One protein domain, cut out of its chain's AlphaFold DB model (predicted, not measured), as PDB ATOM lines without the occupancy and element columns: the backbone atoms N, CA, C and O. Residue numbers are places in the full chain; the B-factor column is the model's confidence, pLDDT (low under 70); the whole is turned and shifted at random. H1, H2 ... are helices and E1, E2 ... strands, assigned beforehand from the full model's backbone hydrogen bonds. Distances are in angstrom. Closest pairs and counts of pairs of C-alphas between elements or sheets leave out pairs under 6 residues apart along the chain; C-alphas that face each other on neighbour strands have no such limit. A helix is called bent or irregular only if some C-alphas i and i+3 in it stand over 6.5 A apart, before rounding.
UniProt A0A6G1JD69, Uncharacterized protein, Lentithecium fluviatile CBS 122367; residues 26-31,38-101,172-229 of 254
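This is residues 26 to 31, 38 to 101 and 172 to 229 of the 254 residues of an uncharacterized protein of Lentithecium fluviatile CBS 122367 (UniProt A0A6G1JD69). A strongly twisted five-stranded sheet and a small three-stranded sheet form a sandwich, two sheets partly face to face with their strands crossed; a helical arm, H2 followed by H3, leads away from the edge strand E2 and makes much of the length. H1 lies beside the sandwich, near E2 and E4. The printed part has 128 residues, with eight named strands, E1 to E8, and then three named helices, H1 to H3; the class is mixed, helices and strands. The larger sheet has the order E1, E7, E6, E5, E2, antiparallel throughout; the smaller, E3, E4, E8, is mixed. The whole is only just compact, close to loose, with a radius of gyration of the C-alphas of 16.3 A, and elongated, spanning 53 by 33 by 26 A.

Find C-alpha 26 at (3.281, -30.070, -39.859), where E1 begins, residues 26 to 29. After a cut come E2, residues 40 to 44, 13.1 A long, and E3, residues 48 to 50. Next are E4, residues 64 to 68, 13.3 A, E5, residues 80 to 84, 13.6 A, and E6, residues 89 to 96, 20.6 A, which starts at (9.892, -30.807, -23.362). Beyond the second cut look for E7, residues 172 to 176, 12.9 A, E8, residues 181 to 183, and H1, residues 189 to 194. H2, residues 199 to 211, runs 18.2 A; H3, residues 222 to 229, runs 12.5 A and ends at (-15.866, -52.609, -26.650). H1 is irregular, C-alphas 190 and 193 being 7.1 A apart; H3 only just is, with 6.6 A between C-alphas 223 and 226.

In the larger sheet, look at N 41 and O 83, 2.9 A, between E2 and E5; N 82 and O 92, 2.8 A, in the hairpin E5 and E6; and N 95 and O 172, 2.8 A, between E6 and E7. E1 and E7 have no N and O within hydrogen-bond range, though C-alphas 27 and 174 face each other at 4.1 A. In the smaller sheet E4 is parallel to E3, with N 49 and O 64 at 2.9 A, and antiparallel to E8, with N 67 and O 182 at 2.8 A. The strands of the two sheets stand at 76 degrees; the closest C-alphas of E6 and E8, Val 90 and Lys 182, are 6.0 A apart. H1 only grazes the larger sheet with residues 192 to 194, and H2 with residues 199 to 202; H3 is not on it. In H2 every O i to N i+4 pair is within hydrogen-bond range; H1 has 0 of 2, with 2 of 3 O i to N i+3 pairs, and H3 0 of 4, with 2 of 5.

The C-alphas farthest apart, Ser 54 and Lys 218, are 52.7 A from each other. Residues 32 to 37 and 102 to 171 are not printed; the C-alpha gaps are 16.1 A and 11.8 A. The links E3 to E4 and E4 to E5 are long. The mean pLDDT of the printed part is 79.2, with residues 26 to 31 and 207 to 229 under 70.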
ATOM      1  N   ASP A  26       4.300 -29.353 -39.107       49.78
ATOM      2  CA  ASP A  26       3.281 -30.070 -39.859       49.78
ATOM      3  C   ASP A  26       2.164 -30.266 -38.848       49.78
ATOM      4  O   ASP A  26       2.381 -30.929 -37.825       49.78
ATOM      5  N   PHE A  27       1.003 -29.643 -39.073       48.12
ATOM      6  CA  PHE A  27      -0.222 -30.092 -38.415       48.12
ATOM      7  C   PHE A  27      -0.573 -31.454 -39.009       48.12
ATOM      8  O   PHE A  27      -1.560 -31.598 -39.735       48.12
ATOM      9  N   SER A  28       0.252 -32.457 -38.701       47.84
ATOM     10  CA  SER A  28      -0.011 -33.824 -39.091       47.84
ATOM     11  C   SER A  28      -1.392 -34.131 -38.551       47.84
ATOM     12  O   SER A  28      -1.674 -33.900 -37.367       47.84
ATOM     13  N   ARG A  29      -2.277 -34.542 -39.455       48.12
ATOM     14  CA  ARG A  29      -3.659 -34.847 -39.136       48.12
ATOM     15  C   ARG A  29      -3.636 -35.944 -38.078       48.12
ATOM     16  O   ARG A  29      -3.390 -37.103 -38.395       48.12
ATOM     17  N   ILE A  30      -3.855 -35.573 -36.820       50.81
ATOM     18  CA  ILE A  30      -4.245 -36.541 -35.807       50.81
ATOM     19  C   ILE A  30      -5.709 -36.795 -36.100       50.81
ATOM     20  O   ILE A  30      -6.607 -36.172 -35.541       50.81
ATOM     21  N   ASP A  31      -5.947 -37.664 -37.079       48.69
ATOM     22  CA  ASP A  31      -7.244 -38.300 -37.158       48.69
ATOM     23  C   ASP A  31      -7.492 -38.953 -35.798       48.69
ATOM     24  O   ASP A  31      -6.579 -39.511 -35.193       48.69
ATOM     25  N   SER A  38      -0.090 -41.511 -24.054       83.06
ATOM     26  CA  SER A  38      -0.677 -41.211 -22.735       83.06
ATOM     27  C   SER A  38       0.185 -40.289 -21.861       83.06
ATOM     28  O   SER A  38      -0.296 -39.734 -20.873       83.06
ATOM     29  N   VAL A  39       1.452 -40.111 -22.242       86.62
ATOM     30  CA  VAL A  39       2.444 -39.235 -21.602       86.62
ATOM     31  C   VAL A  39       2.362 -37.781 -22.065       86.62
ATOM     32  O   VAL A  39       3.097 -36.935 -21.556       86.62
ATOM     33  N   TYR A  40       1.495 -37.473 -23.032       91.44
ATOM     34  CA  TYR A  40       1.311 -36.108 -23.505       91.44
ATOM     35  C   TYR A  40       0.351 -35.327 -22.613       91.44
ATOM     36  O   TYR A  40      -0.764 -35.763 -22.301       91.44
ATOM     37  N   TRP A  41       0.794 -34.129 -22.252       94.62
ATOM     38  CA  TRP A  41       0.017 -33.120 -21.550       94.62
ATOM     39  C   TRP A  41      -0.392 -32.006 -22.498       94.62
ATOM     40  O   TRP A  41       0.417 -31.521 -23.290       94.62
ATOM     41  N   PHE A  42      -1.639 -31.573 -22.363       93.75
ATOM     42  CA  PHE A  42      -2.240 -30.517 -23.160       93.75
ATOM     43  C   PHE A  42      -2.549 -29.330 -22.257       93.75
ATOM     44  O   PHE A  42      -3.317 -29.449 -21.297       93.75
ATOM     45  N   PHE A  43      -1.958 -28.184 -22.576       94.81
ATOM     46  CA  PHE A  43      -2.129 -26.951 -21.815       94.81
ATOM     47  C   PHE A  43      -2.753 -25.880 -22.712       94.81
ATOM     48  O   PHE A  43      -2.082 -25.404 -23.633       94.81
ATOM     49  N   PRO A  44      -4.015 -25.482 -22.468       93.19
ATOM     50  CA  PRO A  44      -4.646 -24.395 -23.205       93.19
ATOM     51  C   PRO A  44      -3.883 -23.089 -23.004       93.19
ATOM     52  O   PRO A  44      -3.446 -22.813 -21.886       93.19
ATOM     53  N   TRP A  45      -3.811 -22.227 -24.023       92.62
ATOM     54  CA  TRP A  45      -3.126 -20.934 -23.879       92.62
ATOM     55  C   TRP A  45      -3.684 -20.083 -22.731       92.62
ATOM     56  O   TRP A  45      -2.926 -19.378 -22.069       92.62
ATOM     57  N   ALA A  46      -4.983 -20.208 -22.437       91.38
ATOM     58  CA  ALA A  46      -5.635 -19.555 -21.298       91.38
ATOM     59  C   ALA A  46      -4.980 -19.891 -19.940       91.38
ATOM     60  O   ALA A  46      -4.943 -19.040 -19.048       91.38
ATOM     61  N   ASN A  47      -4.400 -21.089 -19.818       94.12
ATOM     62  CA  ASN A  47      -3.726 -21.590 -18.618       94.12
ATOM     63  C   ASN A  47      -2.197 -21.503 -18.711       94.12
ATOM     64  O   ASN A  47      -1.488 -22.103 -17.904       94.12
ATOM     65  N   THR A  48      -1.676 -20.759 -19.684       94.00
ATOM     66  CA  THR A  48      -0.239 -20.549 -19.864       94.00
ATOM     67  C   THR A  48       0.102 -19.067 -19.814       94.00
ATOM     68  O   THR A  48      -0.751 -18.209 -20.065       94.00
ATOM     69  N   GLU A  49       1.353 -18.755 -19.502       94.75
ATOM     70  CA  GLU A  49       1.842 -17.382 -19.469       94.75
ATOM     71  C   GLU A  49       3.315 -17.315 -19.866       94.75
ATOM     72  O   GLU A  49       4.106 -18.197 -19.535       94.75
ATOM     73  N   PHE A  50       3.682 -16.274 -20.608       92.56
ATOM     74  CA  PHE A  50       5.069 -16.061 -20.991       92.56
ATOM     75  C   PHE A  50       5.875 -15.567 -19.785       92.56
ATOM     76  O   PHE A  50       5.492 -14.593 -19.137       92.56
ATOM     77  N   LEU A  51       7.013 -16.202 -19.517       92.00
ATOM     78  CA  LEU A  51       7.956 -15.779 -18.488       92.00
ATOM     79  C   LEU A  51       9.376 -16.150 -18.904       92.00
ATOM     80  O   LEU A  51       9.658 -17.298 -19.251       92.00
ATOM     81  N   TRP A  52      10.289 -15.184 -18.834       87.44
ATOM     82  CA  TRP A  52      11.694 -15.438 -19.132       87.44
ATOM     83  C   TRP A  52      12.288 -16.461 -18.153       87.44
ATOM     84  O   TRP A  52      12.031 -16.344 -16.955       87.44
ATOM     85  N   PRO A  53      13.149 -17.398 -18.601       82.56
ATOM     86  CA  PRO A  53      13.707 -18.448 -17.735       82.56
ATOM     87  C   PRO A  53      14.534 -17.938 -16.547       82.56
ATOM     88  O   PRO A  53      14.774 -18.676 -15.598       82.56
ATOM     89  N   SER A  54      15.021 -16.698 -16.625       86.50
ATOM     90  CA  SER A  54      15.774 -16.027 -15.563       86.50
ATOM     91  C   SER A  54      14.885 -15.349 -14.520       86.50
ATOM     92  O   SER A  54      15.389 -14.920 -13.483       86.50
ATOM     93  N   THR A  55      13.583 -15.210 -14.785       89.62
ATOM     94  CA  THR A  55      12.659 -14.525 -13.880       89.62
ATOM     95  C   THR A  55      12.192 -15.504 -12.806       89.62
ATOM     96  O   THR A  55      11.739 -16.595 -13.144       89.62
ATOM     97  N   PRO A  56      12.289 -15.166 -11.509       89.00
ATOM     98  CA  PRO A  56      11.831 -16.062 -10.457       89.00
ATOM     99  C   PRO A  56      10.331 -16.343 -10.594       89.00
ATOM    100  O   PRO A  56       9.549 -15.457 -10.947       89.00
ATOM    101  N   LEU A  57       9.932 -17.581 -10.293       89.31
ATOM    102  CA  LEU A  57       8.523 -17.957 -10.300       89.31
ATOM    103  C   LEU A  57       7.752 -17.204  -9.212       89.31
ATOM    104  O   LEU A  57       8.283 -16.991  -8.116       89.31
ATOM    105  N   PRO A  58       6.478 -16.866  -9.467       88.94
ATOM    106  CA  PRO A  58       5.598 -16.439  -8.396       88.94
ATOM    107  C   PRO A  58       5.449 -17.566  -7.355       88.94
ATOM    108  O   PRO A  58       5.489 -18.744  -7.723       88.94
ATOM    109  N   PRO A  59       5.229 -17.237  -6.068       83.94
ATOM    110  CA  PRO A  59       5.170 -18.225  -4.983       83.94
ATOM    111  C   PRO A  59       4.105 -19.311  -5.188       83.94
ATOM    112  O   PRO A  59       4.291 -20.456  -4.787       83.94
ATOM    113  N   THR A  60       2.988 -18.945  -5.815       84.88
ATOM    114  CA  THR A  60       1.861 -19.831  -6.121       84.88
ATOM    115  C   THR A  60       1.469 -19.644  -7.585       84.88
ATOM    116  O   THR A  60       0.642 -18.779  -7.889       84.88
ATOM    117  N   PRO A  61       2.087 -20.390  -8.514       85.12
ATOM    118  CA  PRO A  61       1.772 -20.274  -9.930       85.12
ATOM    119  C   PRO A  61       0.333 -20.737 -10.191       85.12
ATOM    120  O   PRO A  61      -0.044 -21.853  -9.842       85.12
ATOM    121  N   SER A  62      -0.472 -19.881 -10.822       88.81
ATOM    122  CA  SER A  62      -1.825 -20.215 -11.298       88.81
ATOM    123  C   SER A  62      -1.850 -20.652 -12.765       88.81
ATOM    124  O   SER A  62      -2.892 -21.065 -13.269       88.81
ATOM    125  N   LYS A  63      -0.718 -20.520 -13.466       94.06
ATOM    126  CA  LYS A  63      -0.546 -20.830 -14.886       94.06
ATOM    127  C   LYS A  63       0.780 -21.538 -15.125       94.06
ATOM    128  O   LYS A  63       1.732 -21.378 -14.361       94.06
ATOM    129  N   LEU A  64       0.841 -22.273 -16.230       94.25
ATOM    130  CA  LEU A  64       2.080 -22.843 -16.727       94.25
ATOM    131  C   LEU A  64       2.915 -21.749 -17.400       94.25
ATOM    132  O   LEU A  64       2.538 -21.208 -18.441       94.25
ATOM    133  N   PHE A  65       4.071 -21.452 -16.826       94.62
ATOM    134  CA  PHE A  65       5.002 -20.490 -17.392       94.62
ATOM    135  C   PHE A  65       5.870 -21.117 -18.482       94.62
ATOM    136  O   PHE A  65       6.460 -22.184 -18.281       94.62
ATOM    137  N   TYR A  66       5.972 -20.442 -19.622       93.50
ATOM    138  CA  TYR A  66       6.778 -20.874 -20.759       93.50
ATOM    139  C   TYR A  66       7.624 -19.724 -21.321       93.50
ATOM    140  O   TYR A  66       7.309 -18.552 -21.135       93.50
ATOM    141  N   ALA A  67       8.681 -20.073 -22.049       91.94
ATOM    142  CA  ALA A  67       9.525 -19.146 -22.787       91.94
ATOM    143  C   ALA A  67       9.608 -19.552 -24.262       91.94
ATOM    144  O   ALA A  67       9.609 -20.741 -24.595       91.94
ATOM    145  N   GLU A  68       9.710 -18.556 -25.138       90.00
ATOM    146  CA  GLU A  68      10.027 -18.751 -26.552       90.00
ATOM    147  C   GLU A  68      11.550 -18.796 -26.711       90.00
ATOM    148  O   GLU A  68      12.249 -17.842 -26.372       90.00
ATOM    149  N   VAL A  69      12.062 -19.931 -27.184       89.12
ATOM    150  CA  VAL A  69      13.499 -20.167 -27.423       89.12
ATOM    151  C   VAL A  69      13.829 -20.281 -28.914       89.12
ATOM    152  O   VAL A  69      14.993 -20.210 -29.298       89.12
ATOM    153  N   GLY A  70      12.803 -20.387 -29.760       85.38
ATOM    154  CA  GLY A  70      12.893 -20.336 -31.215       85.38
ATOM    155  C   GLY A  70      11.747 -19.517 -31.813       85.38
ATOM    156  O   GLY A  70      10.894 -18.987 -31.102       85.38
ATOM    157  N   LYS A  71      11.700 -19.414 -33.145       83.50
ATOM    158  CA  LYS A  71      10.663 -18.639 -33.844       83.50
ATOM    159  C   LYS A  71       9.345 -19.423 -33.932       83.50
ATOM    160  O   LYS A  71       9.190 -20.262 -34.818       83.50
ATOM    161  N   LEU A  72       8.381 -19.105 -33.067       81.38
ATOM    162  CA  LEU A  72       6.991 -19.571 -33.175       81.38
ATOM    163  C   LEU A  72       6.225 -18.679 -34.159       81.38
ATOM    164  O   LEU A  72       6.099 -17.474 -33.950       81.38
ATOM    165  N   LYS A  73       5.679 -19.250 -35.239       78.94
ATOM    166  CA  LYS A  73       4.735 -18.496 -36.076       78.94
ATOM    167  C   LYS A  73       3.342 -18.534 -35.453       78.94
ATOM    168  O   LYS A  73       2.859 -19.596 -35.069       78.94
ATOM    169  N   MET A  74       2.669 -17.384 -35.429       78.06
ATOM    170  CA  MET A  74       1.338 -17.234 -34.821       78.06
ATOM    171  C   MET A  74       0.274 -18.158 -35.427       78.06
ATOM    172  O   MET A  74      -0.591 -18.645 -34.705       78.06
ATOM    173  N   GLU A  75       0.363 -18.449 -36.724       73.19
ATOM    174  CA  GLU A  75      -0.542 -19.367 -37.433       73.19
ATOM    175  C   GLU A  75      -0.511 -20.808 -36.893       73.19
ATOM    176  O   GLU A  75      -1.506 -21.526 -36.989       73.19
ATOM    177  N   TYR A  76       0.595 -21.212 -36.258       74.38
ATOM    178  CA  TYR A  76       0.778 -22.555 -35.702       74.38
ATOM    179  C   TYR A  76       0.498 -22.647 -34.202       74.38
ATOM    180  O   TYR A  76       0.564 -23.728 -33.622       74.38
ATOM    181  N   ARG A  77       0.181 -21.522 -33.556       79.94
ATOM    182  CA  ARG A  77      -0.014 -21.464 -32.108       79.94
ATOM    183  C   ARG A  77      -1.233 -22.278 -31.658       79.94
ATOM    184  O   ARG A  77      -1.203 -22.872 -30.587       79.94
ATOM    185  N   GLY A  78      -2.275 -22.357 -32.488       84.81
ATOM    186  CA  GLY A  78      -3.471 -23.154 -32.201       84.81
ATOM    187  C   GLY A  78      -4.152 -22.767 -30.880       84.81
ATOM    188  O   GLY A  78      -4.190 -21.595 -30.510       84.81
ATOM    189  N   THR A  79      -4.677 -23.768 -30.177       89.44
ATOM    190  CA  THR A  79      -5.423 -23.670 -28.909       89.44
ATOM    191  C   THR A  79      -4.525 -23.763 -27.675       89.44
ATOM    192  O   THR A  79      -4.853 -23.208 -26.623       89.44
ATOM    193  N   GLY A  80      -3.386 -24.448 -27.778       92.31
ATOM    194  CA  GLY A  80      -2.480 -24.632 -26.647       92.31
ATOM    195  C   GLY A  80      -1.187 -25.352 -27.009       92.31
ATOM    196  O   GLY A  80      -0.915 -25.611 -28.181       92.31
ATOM    197  N   ILE A  81      -0.409 -25.707 -25.989       93.94
ATOM    198  CA  ILE A  81       0.854 -26.444 -26.132       93.94
ATOM    199  C   ILE A  81       0.709 -27.911 -25.741       93.94
ATOM    200  O   ILE A  81      -0.109 -28.267 -24.889       93.94
ATOM    201  N   VAL A  82       1.545 -28.745 -26.357       93.19
ATOM    202  CA  VAL A  82       1.675 -30.174 -26.068       93.19
ATOM    203  C   VAL A  82       3.055 -30.435 -25.494       93.19
ATOM    204  O   VAL A  82       4.070 -30.095 -26.108       93.19
ATOM    205  N   LEU A  83       3.100 -31.062 -24.327       94.12
ATOM    206  CA  LEU A  83       4.334 -31.420 -23.643       94.12
ATOM    207  C   LEU A  83       4.427 -32.932 -23.492       94.12
ATOM    208  O   LEU A  83       3.477 -33.570 -23.046       94.12
ATOM    209  N   ASP A  84       5.590 -33.485 -23.814       92.00
ATOM    210  CA  ASP A  84       5.911 -34.879 -23.529       92.00
ATOM    211  C   ASP A  84       6.526 -34.981 -22.131       92.00
ATOM    212  O   ASP A  84       7.603 -34.438 -21.872       92.00
ATOM    213  N   GLU A  85       5.824 -35.661 -21.221       90.00
ATOM    214  CA  GLU A  85       6.263 -35.853 -19.840       90.00
ATOM    215  C   GLU A  85       7.587 -36.611 -19.741       90.00
ATOM    216  O   GLU A  85       8.426 -36.255 -18.915       90.00
ATOM    217  N   ARG A  86       7.799 -37.625 -20.591       87.50
ATOM    218  CA  ARG A  86       9.019 -38.445 -20.557       87.50
ATOM    219  C   ARG A  86      10.222 -37.649 -21.029       87.50
ATOM    220  O   ARG A  86      11.289 -37.733 -20.429       87.50
ATOM    221  N   ALA A  87      10.046 -36.887 -22.105       87.06
ATOM    222  CA  ALA A  87      11.106 -36.052 -22.654       87.06
ATOM    223  C   ALA A  87      11.284 -34.727 -21.888       87.06
ATOM    224  O   ALA A  87      12.288 -34.046 -22.085       87.06
ATOM    225  N   GLY A  88      10.315 -34.341 -21.050       86.88
ATOM    226  CA  GLY A  88      10.341 -33.096 -20.282       86.88
ATOM    227  C   GLY A  88      10.351 -31.836 -21.152       86.88
ATOM    228  O   GLY A  88      10.879 -30.809 -20.727       86.88
ATOM    229  N   ARG A  89       9.812 -31.901 -22.378       90.69
ATOM    230  CA  ARG A  89       9.892 -30.807 -23.362       90.69
ATOM    231  C   ARG A  89       8.582 -30.584 -24.100       90.69
ATOM    232  O   ARG A  89       7.795 -31.512 -24.299       90.69
ATOM    233  N   VAL A  90       8.384 -29.354 -24.566       91.56
ATOM    234  CA  VAL A  90       7.276 -29.026 -25.466       91.56
ATOM    235  C   VAL A  90       7.556 -29.672 -26.820       91.56
ATOM    236  O   VAL A  90       8.574 -29.395 -27.456       91.56
ATOM    237  N   VAL A  91       6.662 -30.556 -27.251       90.25
ATOM    238  CA  VAL A  91       6.776 -31.273 -28.529       90.25
ATOM    239  C   VAL A  91       5.995 -30.599 -29.644       90.25
ATOM    240  O   VAL A  91       6.249 -30.888 -30.808       90.25
ATOM    241  N   GLY A  92       5.062 -29.706 -29.314       89.88
ATOM    242  CA  GLY A  92       4.220 -29.070 -30.311       89.88
ATOM    243  C   GLY A  92       3.201 -28.095 -29.746       89.88
ATOM    244  O   GLY A  92       3.123 -27.866 -28.536       89.88
ATOM    245  N   CYS A  93       2.375 -27.581 -30.645       89.62
ATOM    246  CA  CYS A  93       1.133 -26.884 -30.333       89.62
ATOM    247  C   CYS A  93      -0.046 -27.724 -30.824       89.62
ATOM    248  O   CYS A  93       0.076 -28.441 -31.813       89.62
ATOM    249  N   TYR A  94      -1.196 -27.643 -30.164       88.19
ATOM    250  CA  TYR A  94      -2.405 -28.335 -30.610       88.19
ATOM    251  C   TYR A  94      -3.518 -27.366 -30.959       88.19
ATOM    252  O   TYR A  94      -3.541 -26.225 -30.500       88.19
ATOM    253  N   LYS A  95      -4.463 -27.845 -31.759       85.81
ATOM    254  CA  LYS A  95      -5.650 -27.113 -32.179       85.81
ATOM    255  C   LYS A  95      -6.882 -27.969 -31.925       85.81
ATOM    256  O   LYS A  95      -6.973 -29.075 -32.455       85.81
ATOM    257  N   ALA A  96      -7.790 -27.485 -31.087       83.69
ATOM    258  CA  ALA A  96      -9.086 -28.103 -30.837       83.69
ATOM    259  C   ALA A  96     -10.044 -27.851 -32.008       83.69
ATOM    260  O   ALA A  96      -9.798 -26.986 -32.858       83.69
ATOM    261  N   HIS A  97     -11.153 -28.591 -32.039       81.62
ATOM    262  CA  HIS A  97     -12.112 -28.482 -33.133       81.62
ATOM    263  C   HIS A  97     -12.710 -27.084 -33.258       81.62
ATOM    264  O   HIS A  97     -12.722 -26.532 -34.354       81.62
ATOM    265  N   ALA A  98     -13.107 -26.471 -32.142       78.56
ATOM    266  CA  ALA A  98     -13.672 -25.121 -32.117       78.56
ATOM    267  C   ALA A  98     -12.780 -24.061 -32.788       78.56
ATOM    268  O   ALA A  98     -13.285 -23.123 -33.399       78.56
ATOM    269  N   ASP A  99     -11.459 -24.238 -32.719       79.31
ATOM    270  CA  ASP A  99     -10.493 -23.283 -33.260       79.31
ATOM    271  C   ASP A  99     -10.083 -23.616 -34.702       79.31
ATOM    272  O   ASP A  99      -9.417 -22.818 -35.376       79.31
ATOM    273  N   SER A 100     -10.454 -24.797 -35.206       70.56
ATOM    274  CA  SER A 100     -10.153 -25.264 -36.560       70.56
ATOM    275  C   SER A 100     -11.000 -24.521 -37.598       70.56
ATOM    276  O   SER A 100     -12.051 -24.981 -38.011       70.56
ATOM    277  N   GLY A 101     -10.537 -23.332 -38.001       77.56
ATOM    278  CA  GLY A 101     -11.219 -22.404 -38.919       77.56
ATOM    279  C   GLY A 101     -12.213 -23.031 -39.909       77.56
ATOM    280  O   GLY A 101     -13.404 -22.760 -39.800       77.56
ATOM    281  N   TYR A 172      -5.868 -31.365 -34.126       78.69
ATOM    282  CA  TYR A 172      -4.584 -31.322 -34.819       78.69
ATOM    283  C   TYR A 172      -3.460 -31.052 -33.821       78.69
ATOM    284  O   TYR A 172      -3.660 -30.302 -32.862       78.69
ATOM    285  N   ILE A 173      -2.272 -31.609 -34.067       81.75
ATOM    286  CA  ILE A 173      -1.043 -31.245 -33.351       81.75
ATOM    287  C   ILE A 173       0.013 -30.860 -34.385       81.75
ATOM    288  O   ILE A 173       0.330 -31.646 -35.273       81.75
ATOM    289  N   ALA A 174       0.544 -29.648 -34.256       82.62
ATOM    290  CA  ALA A 174       1.735 -29.193 -34.953       82.62
ATOM    291  C   ALA A 174       2.964 -29.591 -34.138       82.62
ATOM    292  O   ALA A 174       3.288 -28.935 -33.145       82.62
ATOM    293  N   PHE A 175       3.644 -30.662 -34.544       84.19
ATOM    294  CA  PHE A 175       4.887 -31.075 -33.897       84.19
ATOM    295  C   PHE A 175       6.046 -30.160 -34.299       84.19
ATOM    296  O   PHE A 175       6.230 -29.851 -35.477       84.19
ATOM    297  N   HIS A 176       6.852 -29.760 -33.318       80.81
ATOM    298  CA  HIS A 176       8.050 -28.961 -33.538       80.81
ATOM    299  C   HIS A 176       9.247 -29.879 -33.823       80.81
ATOM    300  O   HIS A 176       9.569 -30.761 -33.021       80.81
ATOM    301  N   LYS A 177       9.939 -29.656 -34.948       78.31
ATOM    302  CA  LYS A 177      11.211 -30.353 -35.236       78.31
ATOM    303  C   LYS A 177      12.363 -29.870 -34.354       78.31
ATOM    304  O   LYS A 177      13.235 -30.656 -34.002       78.31
ATOM    305  N   GLU A 178      12.349 -28.589 -34.008       82.56
ATOM    306  CA  GLU A 178      13.332 -27.931 -33.148       82.56
ATOM    307  C   GLU A 178      12.659 -27.470 -31.850       82.56
ATOM    308  O   GLU A 178      11.434 -27.357 -31.780       82.56
ATOM    309  N   GLU A 179      13.436 -27.209 -30.799       85.19
ATOM    310  CA  GLU A 179      12.879 -26.644 -29.569       85.19
ATOM    311  C   GLU A 179      12.506 -25.174 -29.815       85.19
ATOM    312  O   GLU A 179      13.368 -24.322 -30.010       85.19
ATOM    313  N   VAL A 180      11.205 -24.883 -29.847       89.06
ATOM    314  CA  VAL A 180      10.679 -23.522 -30.072       89.06
ATOM    315  C   VAL A 180      10.144 -22.915 -28.780       89.06
ATOM    316  O   VAL A 180      10.247 -21.710 -28.553       89.06
ATOM    317  N   LEU A 181       9.585 -23.765 -27.921       91.56
ATOM    318  CA  LEU A 181       8.982 -23.406 -26.650       91.56
ATOM    319  C   LEU A 181       9.591 -24.262 -25.552       91.56
ATOM    320  O   LEU A 181       9.842 -25.450 -25.756       91.56
ATOM    321  N   LYS A 182       9.758 -23.670 -24.373       93.00
ATOM    322  CA  LYS A 182      10.262 -24.369 -23.194       93.00
ATOM    323  C   LYS A 182       9.450 -23.999 -21.965       93.00
ATOM    324  O   LYS A 182       9.101 -22.837 -21.786       93.00
ATOM    325  N   VAL A 183       9.162 -24.979 -21.113       93.56
ATOM    326  CA  VAL A 183       8.545 -24.721 -19.806       93.56
ATOM    327  C   VAL A 183       9.585 -24.130 -18.862       93.56
ATOM    328  O   VAL A 183      10.759 -24.503 -18.895       93.56
ATOM    329  N   HIS A 184       9.155 -23.187 -18.027       93.12
ATOM    330  CA  HIS A 184      10.020 -22.563 -17.041       93.12
ATOM    331  C   HIS A 184      10.646 -23.630 -16.115       93.12
ATOM    332  O   HIS A 184       9.908 -24.431 -15.538       93.12
ATOM    333  N   PRO A 185      11.979 -23.636 -15.908       89.94
ATOM    334  CA  PRO A 185      12.678 -24.725 -15.211       89.94
ATOM    335  C   PRO A 185      12.276 -24.888 -13.739       89.94
ATOM    336  O   PRO A 185      12.488 -25.940 -13.148       89.94
ATOM    337  N   GLY A 186      11.700 -23.845 -13.138       88.75
ATOM    338  CA  GLY A 186      11.174 -23.907 -11.775       88.75
ATOM    339  C   GLY A 186       9.858 -24.685 -11.624       88.75
ATOM    340  O   GLY A 186       9.477 -24.972 -10.492       88.75
ATOM    341  N   ILE A 187       9.147 -25.002 -12.716       90.44
ATOM    342  CA  ILE A 187       7.899 -25.775 -12.655       90.44
ATOM    343  C   ILE A 187       8.239 -27.261 -12.648       90.44
ATOM    344  O   ILE A 187       8.934 -27.754 -13.537       90.44
ATOM    345  N   LYS A 188       7.718 -27.992 -11.661       90.25
ATOM    346  CA  LYS A 188       7.913 -29.439 -11.573       90.25
ATOM    347  C   LYS A 188       6.835 -30.168 -12.364       90.25
ATOM    348  O   LYS A 188       5.682 -29.749 -12.410       90.25
ATOM    349  N   ILE A 189       7.196 -31.329 -12.905       88.25
ATOM    350  CA  ILE A 189       6.268 -32.216 -13.625       88.25
ATOM    351  C   ILE A 189       5.060 -32.597 -12.752       88.25
ATOM    352  O   ILE A 189       3.937 -32.672 -13.246       88.25
ATOM    353  N   SER A 190       5.258 -32.767 -11.438       88.69
ATOM    354  CA  SER A 190       4.183 -33.046 -10.470       88.69
ATOM    355  C   SER A 190       3.057 -32.007 -10.469       88.69
ATOM    356  O   SER A 190       1.930 -32.323 -10.075       88.69
ATOM    357  N   ASP A 191       3.359 -30.789 -10.918       89.81
ATOM    358  CA  ASP A 191       2.470 -29.633 -10.851       89.81
ATOM    359  C   ASP A 191       1.687 -29.454 -12.160       89.81
ATOM    360  O   ASP A 191       0.733 -28.686 -12.214       89.81
ATOM    361  N   TYR A 192       2.017 -30.203 -13.219       91.69
ATOM    362  CA  TYR A 192       1.377 -30.079 -14.535       91.69
ATOM    363  C   TYR A 192      -0.140 -30.266 -14.496       91.69
ATOM    364  O   TYR A 192      -0.867 -29.532 -15.166       91.69
ATOM    365  N   LYS A 193      -0.632 -31.164 -13.638       91.00
ATOM    366  CA  LYS A 193      -2.071 -31.379 -13.415       91.00
ATOM    367  C   LYS A 193      -2.838 -30.134 -12.956       91.00
ATOM    368  O   LYS A 193      -4.061 -30.136 -12.994       91.00
ATOM    369  N   MET A 194      -2.142 -29.102 -12.473       89.94
ATOM    370  CA  MET A 194      -2.755 -27.837 -12.065       89.94
ATOM    371  C   MET A 194      -3.083 -26.934 -13.257       89.94
ATOM    372  O   MET A 194      -3.947 -26.071 -13.142       89.94
ATOM    373  N   PHE A 195      -2.392 -27.110 -14.386       92.44
ATOM    374  CA  PHE A 195      -2.443 -26.173 -15.511       92.44
ATOM    375  C   PHE A 195      -3.064 -26.778 -16.768       92.44
ATOM    376  O   PHE A 195      -3.575 -26.053 -17.624       92.44
ATOM    377  N   GLY A 196      -3.011 -28.098 -16.899       92.81
ATOM    378  CA  GLY A 196      -3.495 -28.800 -18.074       92.81
ATOM    379  C   GLY A 196      -3.873 -30.232 -17.763       92.81
ATOM    380  O   GLY A 196      -3.923 -30.660 -16.609       92.81
ATOM    381  N   ASP A 197      -4.137 -30.977 -18.825       92.75
ATOM    382  CA  ASP A 197      -4.733 -32.298 -18.728       92.75
ATOM    383  C   ASP A 197      -4.085 -33.260 -19.715       92.75
ATOM    384  O   ASP A 197      -3.691 -32.889 -20.821       92.75
ATOM    385  N   ARG A 198      -4.015 -34.531 -19.323       89.88
ATOM    386  CA  ARG A 198      -3.700 -35.614 -20.259       89.88
ATOM    387  C   ARG A 198      -4.886 -35.868 -21.187       89.88
ATOM    388  O   ARG A 198      -6.033 -35.579 -20.840       89.88
ATOM    389  N   TYR A 199      -4.624 -36.486 -22.337       82.62
ATOM    390  CA  TYR A 199      -5.663 -36.791 -23.327       82.62
ATOM    391  C   TYR A 199      -6.865 -37.554 -22.735       82.62
ATOM    392  O   TYR A 199      -8.009 -37.147 -22.926       82.62
ATOM    393  N   LEU A 200      -6.623 -38.585 -21.919       77.50
ATOM    394  CA  LEU A 200      -7.689 -39.358 -21.261       77.50
ATOM    395  C   LEU A 200      -8.534 -38.520 -20.283       77.50
ATOM    396  O   LEU A 200      -9.733 -38.749 -20.122       77.50
ATOM    397  N   ALA A 201      -7.940 -37.516 -19.634       82.94
ATOM    398  CA  ALA A 201      -8.678 -36.607 -18.757       82.94
ATOM    399  C   ALA A 201      -9.554 -35.631 -19.566       82.94
ATOM    400  O   ALA A 201     -10.703 -35.368 -19.190       82.94
ATOM    401  N   LEU A 202      -9.054 -35.148 -20.713       81.06
ATOM    402  CA  LEU A 202      -9.852 -34.393 -21.686       81.06
ATOM    403  C   LEU A 202     -11.043 -35.225 -22.179       81.06
ATOM    404  O   LEU A 202     -12.169 -34.729 -22.165       81.06
ATOM    405  N   GLU A 203     -10.811 -36.496 -22.515       73.69
ATOM    406  CA  GLU A 203     -11.844 -37.461 -22.907       73.69
ATOM    407  C   GLU A 203     -12.907 -37.657 -21.809       73.69
ATOM    408  O   GLU A 203     -14.111 -37.608 -22.073       73.69
ATOM    409  N   GLY A 204     -12.487 -37.803 -20.550       71.31
ATOM    410  CA  GLY A 204     -13.402 -37.911 -19.413       71.31
ATOM    411  C   GLY A 204     -14.270 -36.663 -19.205       71.31
ATOM    412  O   GLY A 204     -15.452 -36.776 -18.871       71.31
ATOM    413  N   ARG A 205     -13.725 -35.457 -19.423       71.81
ATOM    414  CA  ARG A 205     -14.500 -34.203 -19.341       71.81
ATOM    415  C   ARG A 205     -15.516 -34.083 -20.461       71.81
ATOM    416  O   ARG A 205     -16.676 -33.800 -20.173       71.81
ATOM    417  N   ILE A 206     -15.120 -34.361 -21.701       72.19
ATOM    418  CA  ILE A 206     -16.074 -34.334 -22.809       72.19
ATOM    419  C   ILE A 206     -17.129 -35.428 -22.654       72.19
ATOM    420  O   ILE A 206     -18.281 -35.178 -22.960       72.19
ATOM    421  N   ARG A 207     -16.807 -36.620 -22.124       66.25
ATOM    422  CA  ARG A 207     -17.828 -37.642 -21.826       66.25
ATOM    423  C   ARG A 207     -18.871 -37.123 -20.837       66.25
ATOM    424  O   ARG A 207     -20.051 -37.310 -21.089       66.25
ATOM    425  N   ARG A 208     -18.458 -36.437 -19.767       67.25
ATOM    426  CA  ARG A 208     -19.398 -35.826 -18.809       67.25
ATOM    427  C   ARG A 208     -20.249 -34.734 -19.453       67.25
ATOM    428  O   ARG A 208     -21.466 -34.816 -19.383       67.25
ATOM    429  N   ALA A 209     -19.617 -33.791 -20.156       65.75
ATOM    430  CA  ALA A 209     -20.326 -32.725 -20.864       65.75
ATOM    431  C   ALA A 209     -21.296 -33.272 -21.925       65.75
ATOM    432  O   ALA A 209     -22.352 -32.703 -22.161       65.75
ATOM    433  N   MET A 210     -20.947 -34.391 -22.563       64.62
ATOM    434  CA  MET A 210     -21.778 -35.041 -23.572       64.62
ATOM    435  C   MET A 210     -22.851 -35.957 -22.973       64.62
ATOM    436  O   MET A 210     -23.875 -36.158 -23.613       64.62
ATOM    437  N   GLY A 211     -22.669 -36.479 -21.758       57.91
ATOM    438  CA  GLY A 211     -23.701 -37.227 -21.028       57.91
ATOM    439  C   GLY A 211     -24.897 -36.360 -20.628       57.91
ATOM    440  O   GLY A 211     -26.000 -36.867 -20.480       57.91
ATOM    441  N   GLU A 212     -24.707 -35.043 -20.532       56.09
ATOM    442  CA  GLU A 212     -25.799 -34.065 -20.401       56.09
ATOM    443  C   GLU A 212     -26.489 -33.762 -21.748       56.09
ATOM    444  O   GLU A 212     -27.570 -33.179 -21.788       56.09
ATOM    445  N   VAL A 213     -25.863 -34.149 -22.867       55.84
ATOM    446  CA  VAL A 213     -26.266 -33.807 -24.240       55.84
ATOM    447  C   VAL A 213     -26.827 -35.020 -25.005       55.84
ATOM    448  O   VAL A 213     -27.598 -34.834 -25.945       55.84
ATOM    449  N   PHE A 214     -26.517 -36.260 -24.621       57.00
ATOM    450  CA  PHE A 214     -27.004 -37.476 -25.284       57.00
ATOM    451  C   PHE A 214     -27.761 -38.389 -24.325       57.00
ATOM    452  O   PHE A 214     -27.215 -38.820 -23.316       57.00
ATOM    453  N   ASP A 215     -28.995 -38.731 -24.697       56.88
ATOM    454  CA  ASP A 215     -29.872 -39.605 -23.908       56.88
ATOM    455  C   ASP A 215     -29.512 -41.098 -24.068       56.88
ATOM    456  O   ASP A 215     -29.882 -41.918 -23.232       56.88
ATOM    457  N   GLU A 216     -28.794 -41.468 -25.140       55.88
ATOM    458  CA  GLU A 216     -28.463 -42.856 -25.478       55.88
ATOM    459  C   GLU A 216     -27.030 -43.018 -26.027       55.88
ATOM    460  O   GLU A 216     -26.553 -42.212 -26.825       55.88
ATOM    461  N   GLU A 217     -26.371 -44.129 -25.688       53.12
ATOM    462  CA  GLU A 217     -25.001 -44.497 -26.108       53.12
ATOM    463  C   GLU A 217     -24.828 -44.512 -27.646       53.12
ATOM    464  O   GLU A 217     -23.817 -44.071 -28.194       53.12
ATOM    465  N   LYS A 218     -25.878 -44.896 -28.387       51.94
ATOM    466  CA  LYS A 218     -25.918 -44.884 -29.867       51.94
ATOM    467  C   LYS A 218     -25.822 -43.480 -30.485       51.94
ATOM    468  O   LYS A 218     -25.683 -43.342 -31.710       51.94
ATOM    469  N   ASP A 219     -25.979 -42.440 -29.674       50.34
ATOM    470  CA  ASP A 219     -25.942 -41.051 -30.108       50.34
ATOM    471  C   ASP A 219     -24.522 -40.483 -30.088       50.34
ATOM    472  O   ASP A 219     -24.276 -39.484 -30.774       50.34
ATOM    473  N   LEU A 220     -23.589 -41.176 -29.424       51.94
ATOM    474  CA  LEU A 220     -22.170 -40.850 -29.422       51.94
ATOM    475  C   LEU A 220     -21.584 -40.884 -30.849       51.94
ATOM    476  O   LEU A 220     -22.029 -41.667 -31.701       51.94
ATOM    477  N   PRO A 221     -20.582 -40.035 -31.142       49.06
ATOM    478  CA  PRO A 221     -19.893 -40.065 -32.424       49.06
ATOM    479  C   PRO A 221     -19.232 -41.430 -32.716       49.06
ATOM    480  O   PRO A 221     -18.742 -42.070 -31.786       49.06
ATOM    481  N   PRO A 222     -19.161 -41.873 -33.988       44.97
ATOM    482  CA  PRO A 222     -18.683 -43.210 -34.361       44.97
ATOM    483  C   PRO A 222     -17.279 -43.578 -33.866       44.97
ATOM    484  O   PRO A 222     -17.084 -44.709 -33.442       44.97
ATOM    485  N   TRP A 223     -16.339 -42.627 -33.824       49.81
ATOM    486  CA  TRP A 223     -14.976 -42.825 -33.293       49.81
ATOM    487  C   TRP A 223     -14.922 -43.065 -31.772       49.81
ATOM    488  O   TRP A 223     -13.846 -43.064 -31.193       49.81
ATOM    489  N   ARG A 224     -16.073 -43.202 -31.097       49.41
ATOM    490  CA  ARG A 224     -16.178 -43.623 -29.690       49.41
ATOM    491  C   ARG A 224     -16.751 -45.024 -29.501       49.41
ATOM    492  O   ARG A 224     -16.754 -45.508 -28.378       49.41
ATOM    493  N   LYS A 225     -17.260 -45.663 -30.562       45.66
ATOM    494  CA  LYS A 225     -17.842 -47.009 -30.453       45.66
ATOM    495  C   LYS A 225     -16.783 -48.099 -30.260       45.66
ATOM    496  O   LYS A 225     -17.123 -49.166 -29.771       45.66
ATOM    497  N   GLU A 226     -15.530 -47.834 -30.631       43.16
ATOM    498  CA  GLU A 226     -14.426 -48.797 -30.508       43.16
ATOM    499  C   GLU A 226     -13.867 -48.857 -29.068       43.16
ATOM    500  O   GLU A 226     -13.677 -49.953 -28.544       43.16
ATOM    501  N   ASP A 227     -13.769 -47.721 -28.361       47.50
ATOM    502  CA  ASP A 227     -13.238 -47.655 -26.982       47.50
ATOM    503  C   ASP A 227     -14.116 -48.359 -25.922       47.50
ATOM    504  O   ASP A 227     -13.625 -48.797 -24.879       47.50
ATOM    505  N   GLU A 228     -15.432 -48.452 -26.130       44.97
ATOM    506  CA  GLU A 228     -16.345 -49.100 -25.170       44.97
ATOM    507  C   GLU A 228     -16.341 -50.624 -25.283       44.97
ATOM    508  O   GLU A 228     -16.495 -51.303 -24.268       44.97
ATOM    509  N   VAL A 229     -16.089 -51.167 -26.480       49.59
ATOM    510  CA  VAL A 229     -15.866 -52.609 -26.650       49.59
ATOM    511  C   VAL A 229     -14.586 -53.005 -25.925       49.59
ATOM    512  O   VAL A 229     -14.617 -53.935 -25.123       49.59
TER     513      VAL A 229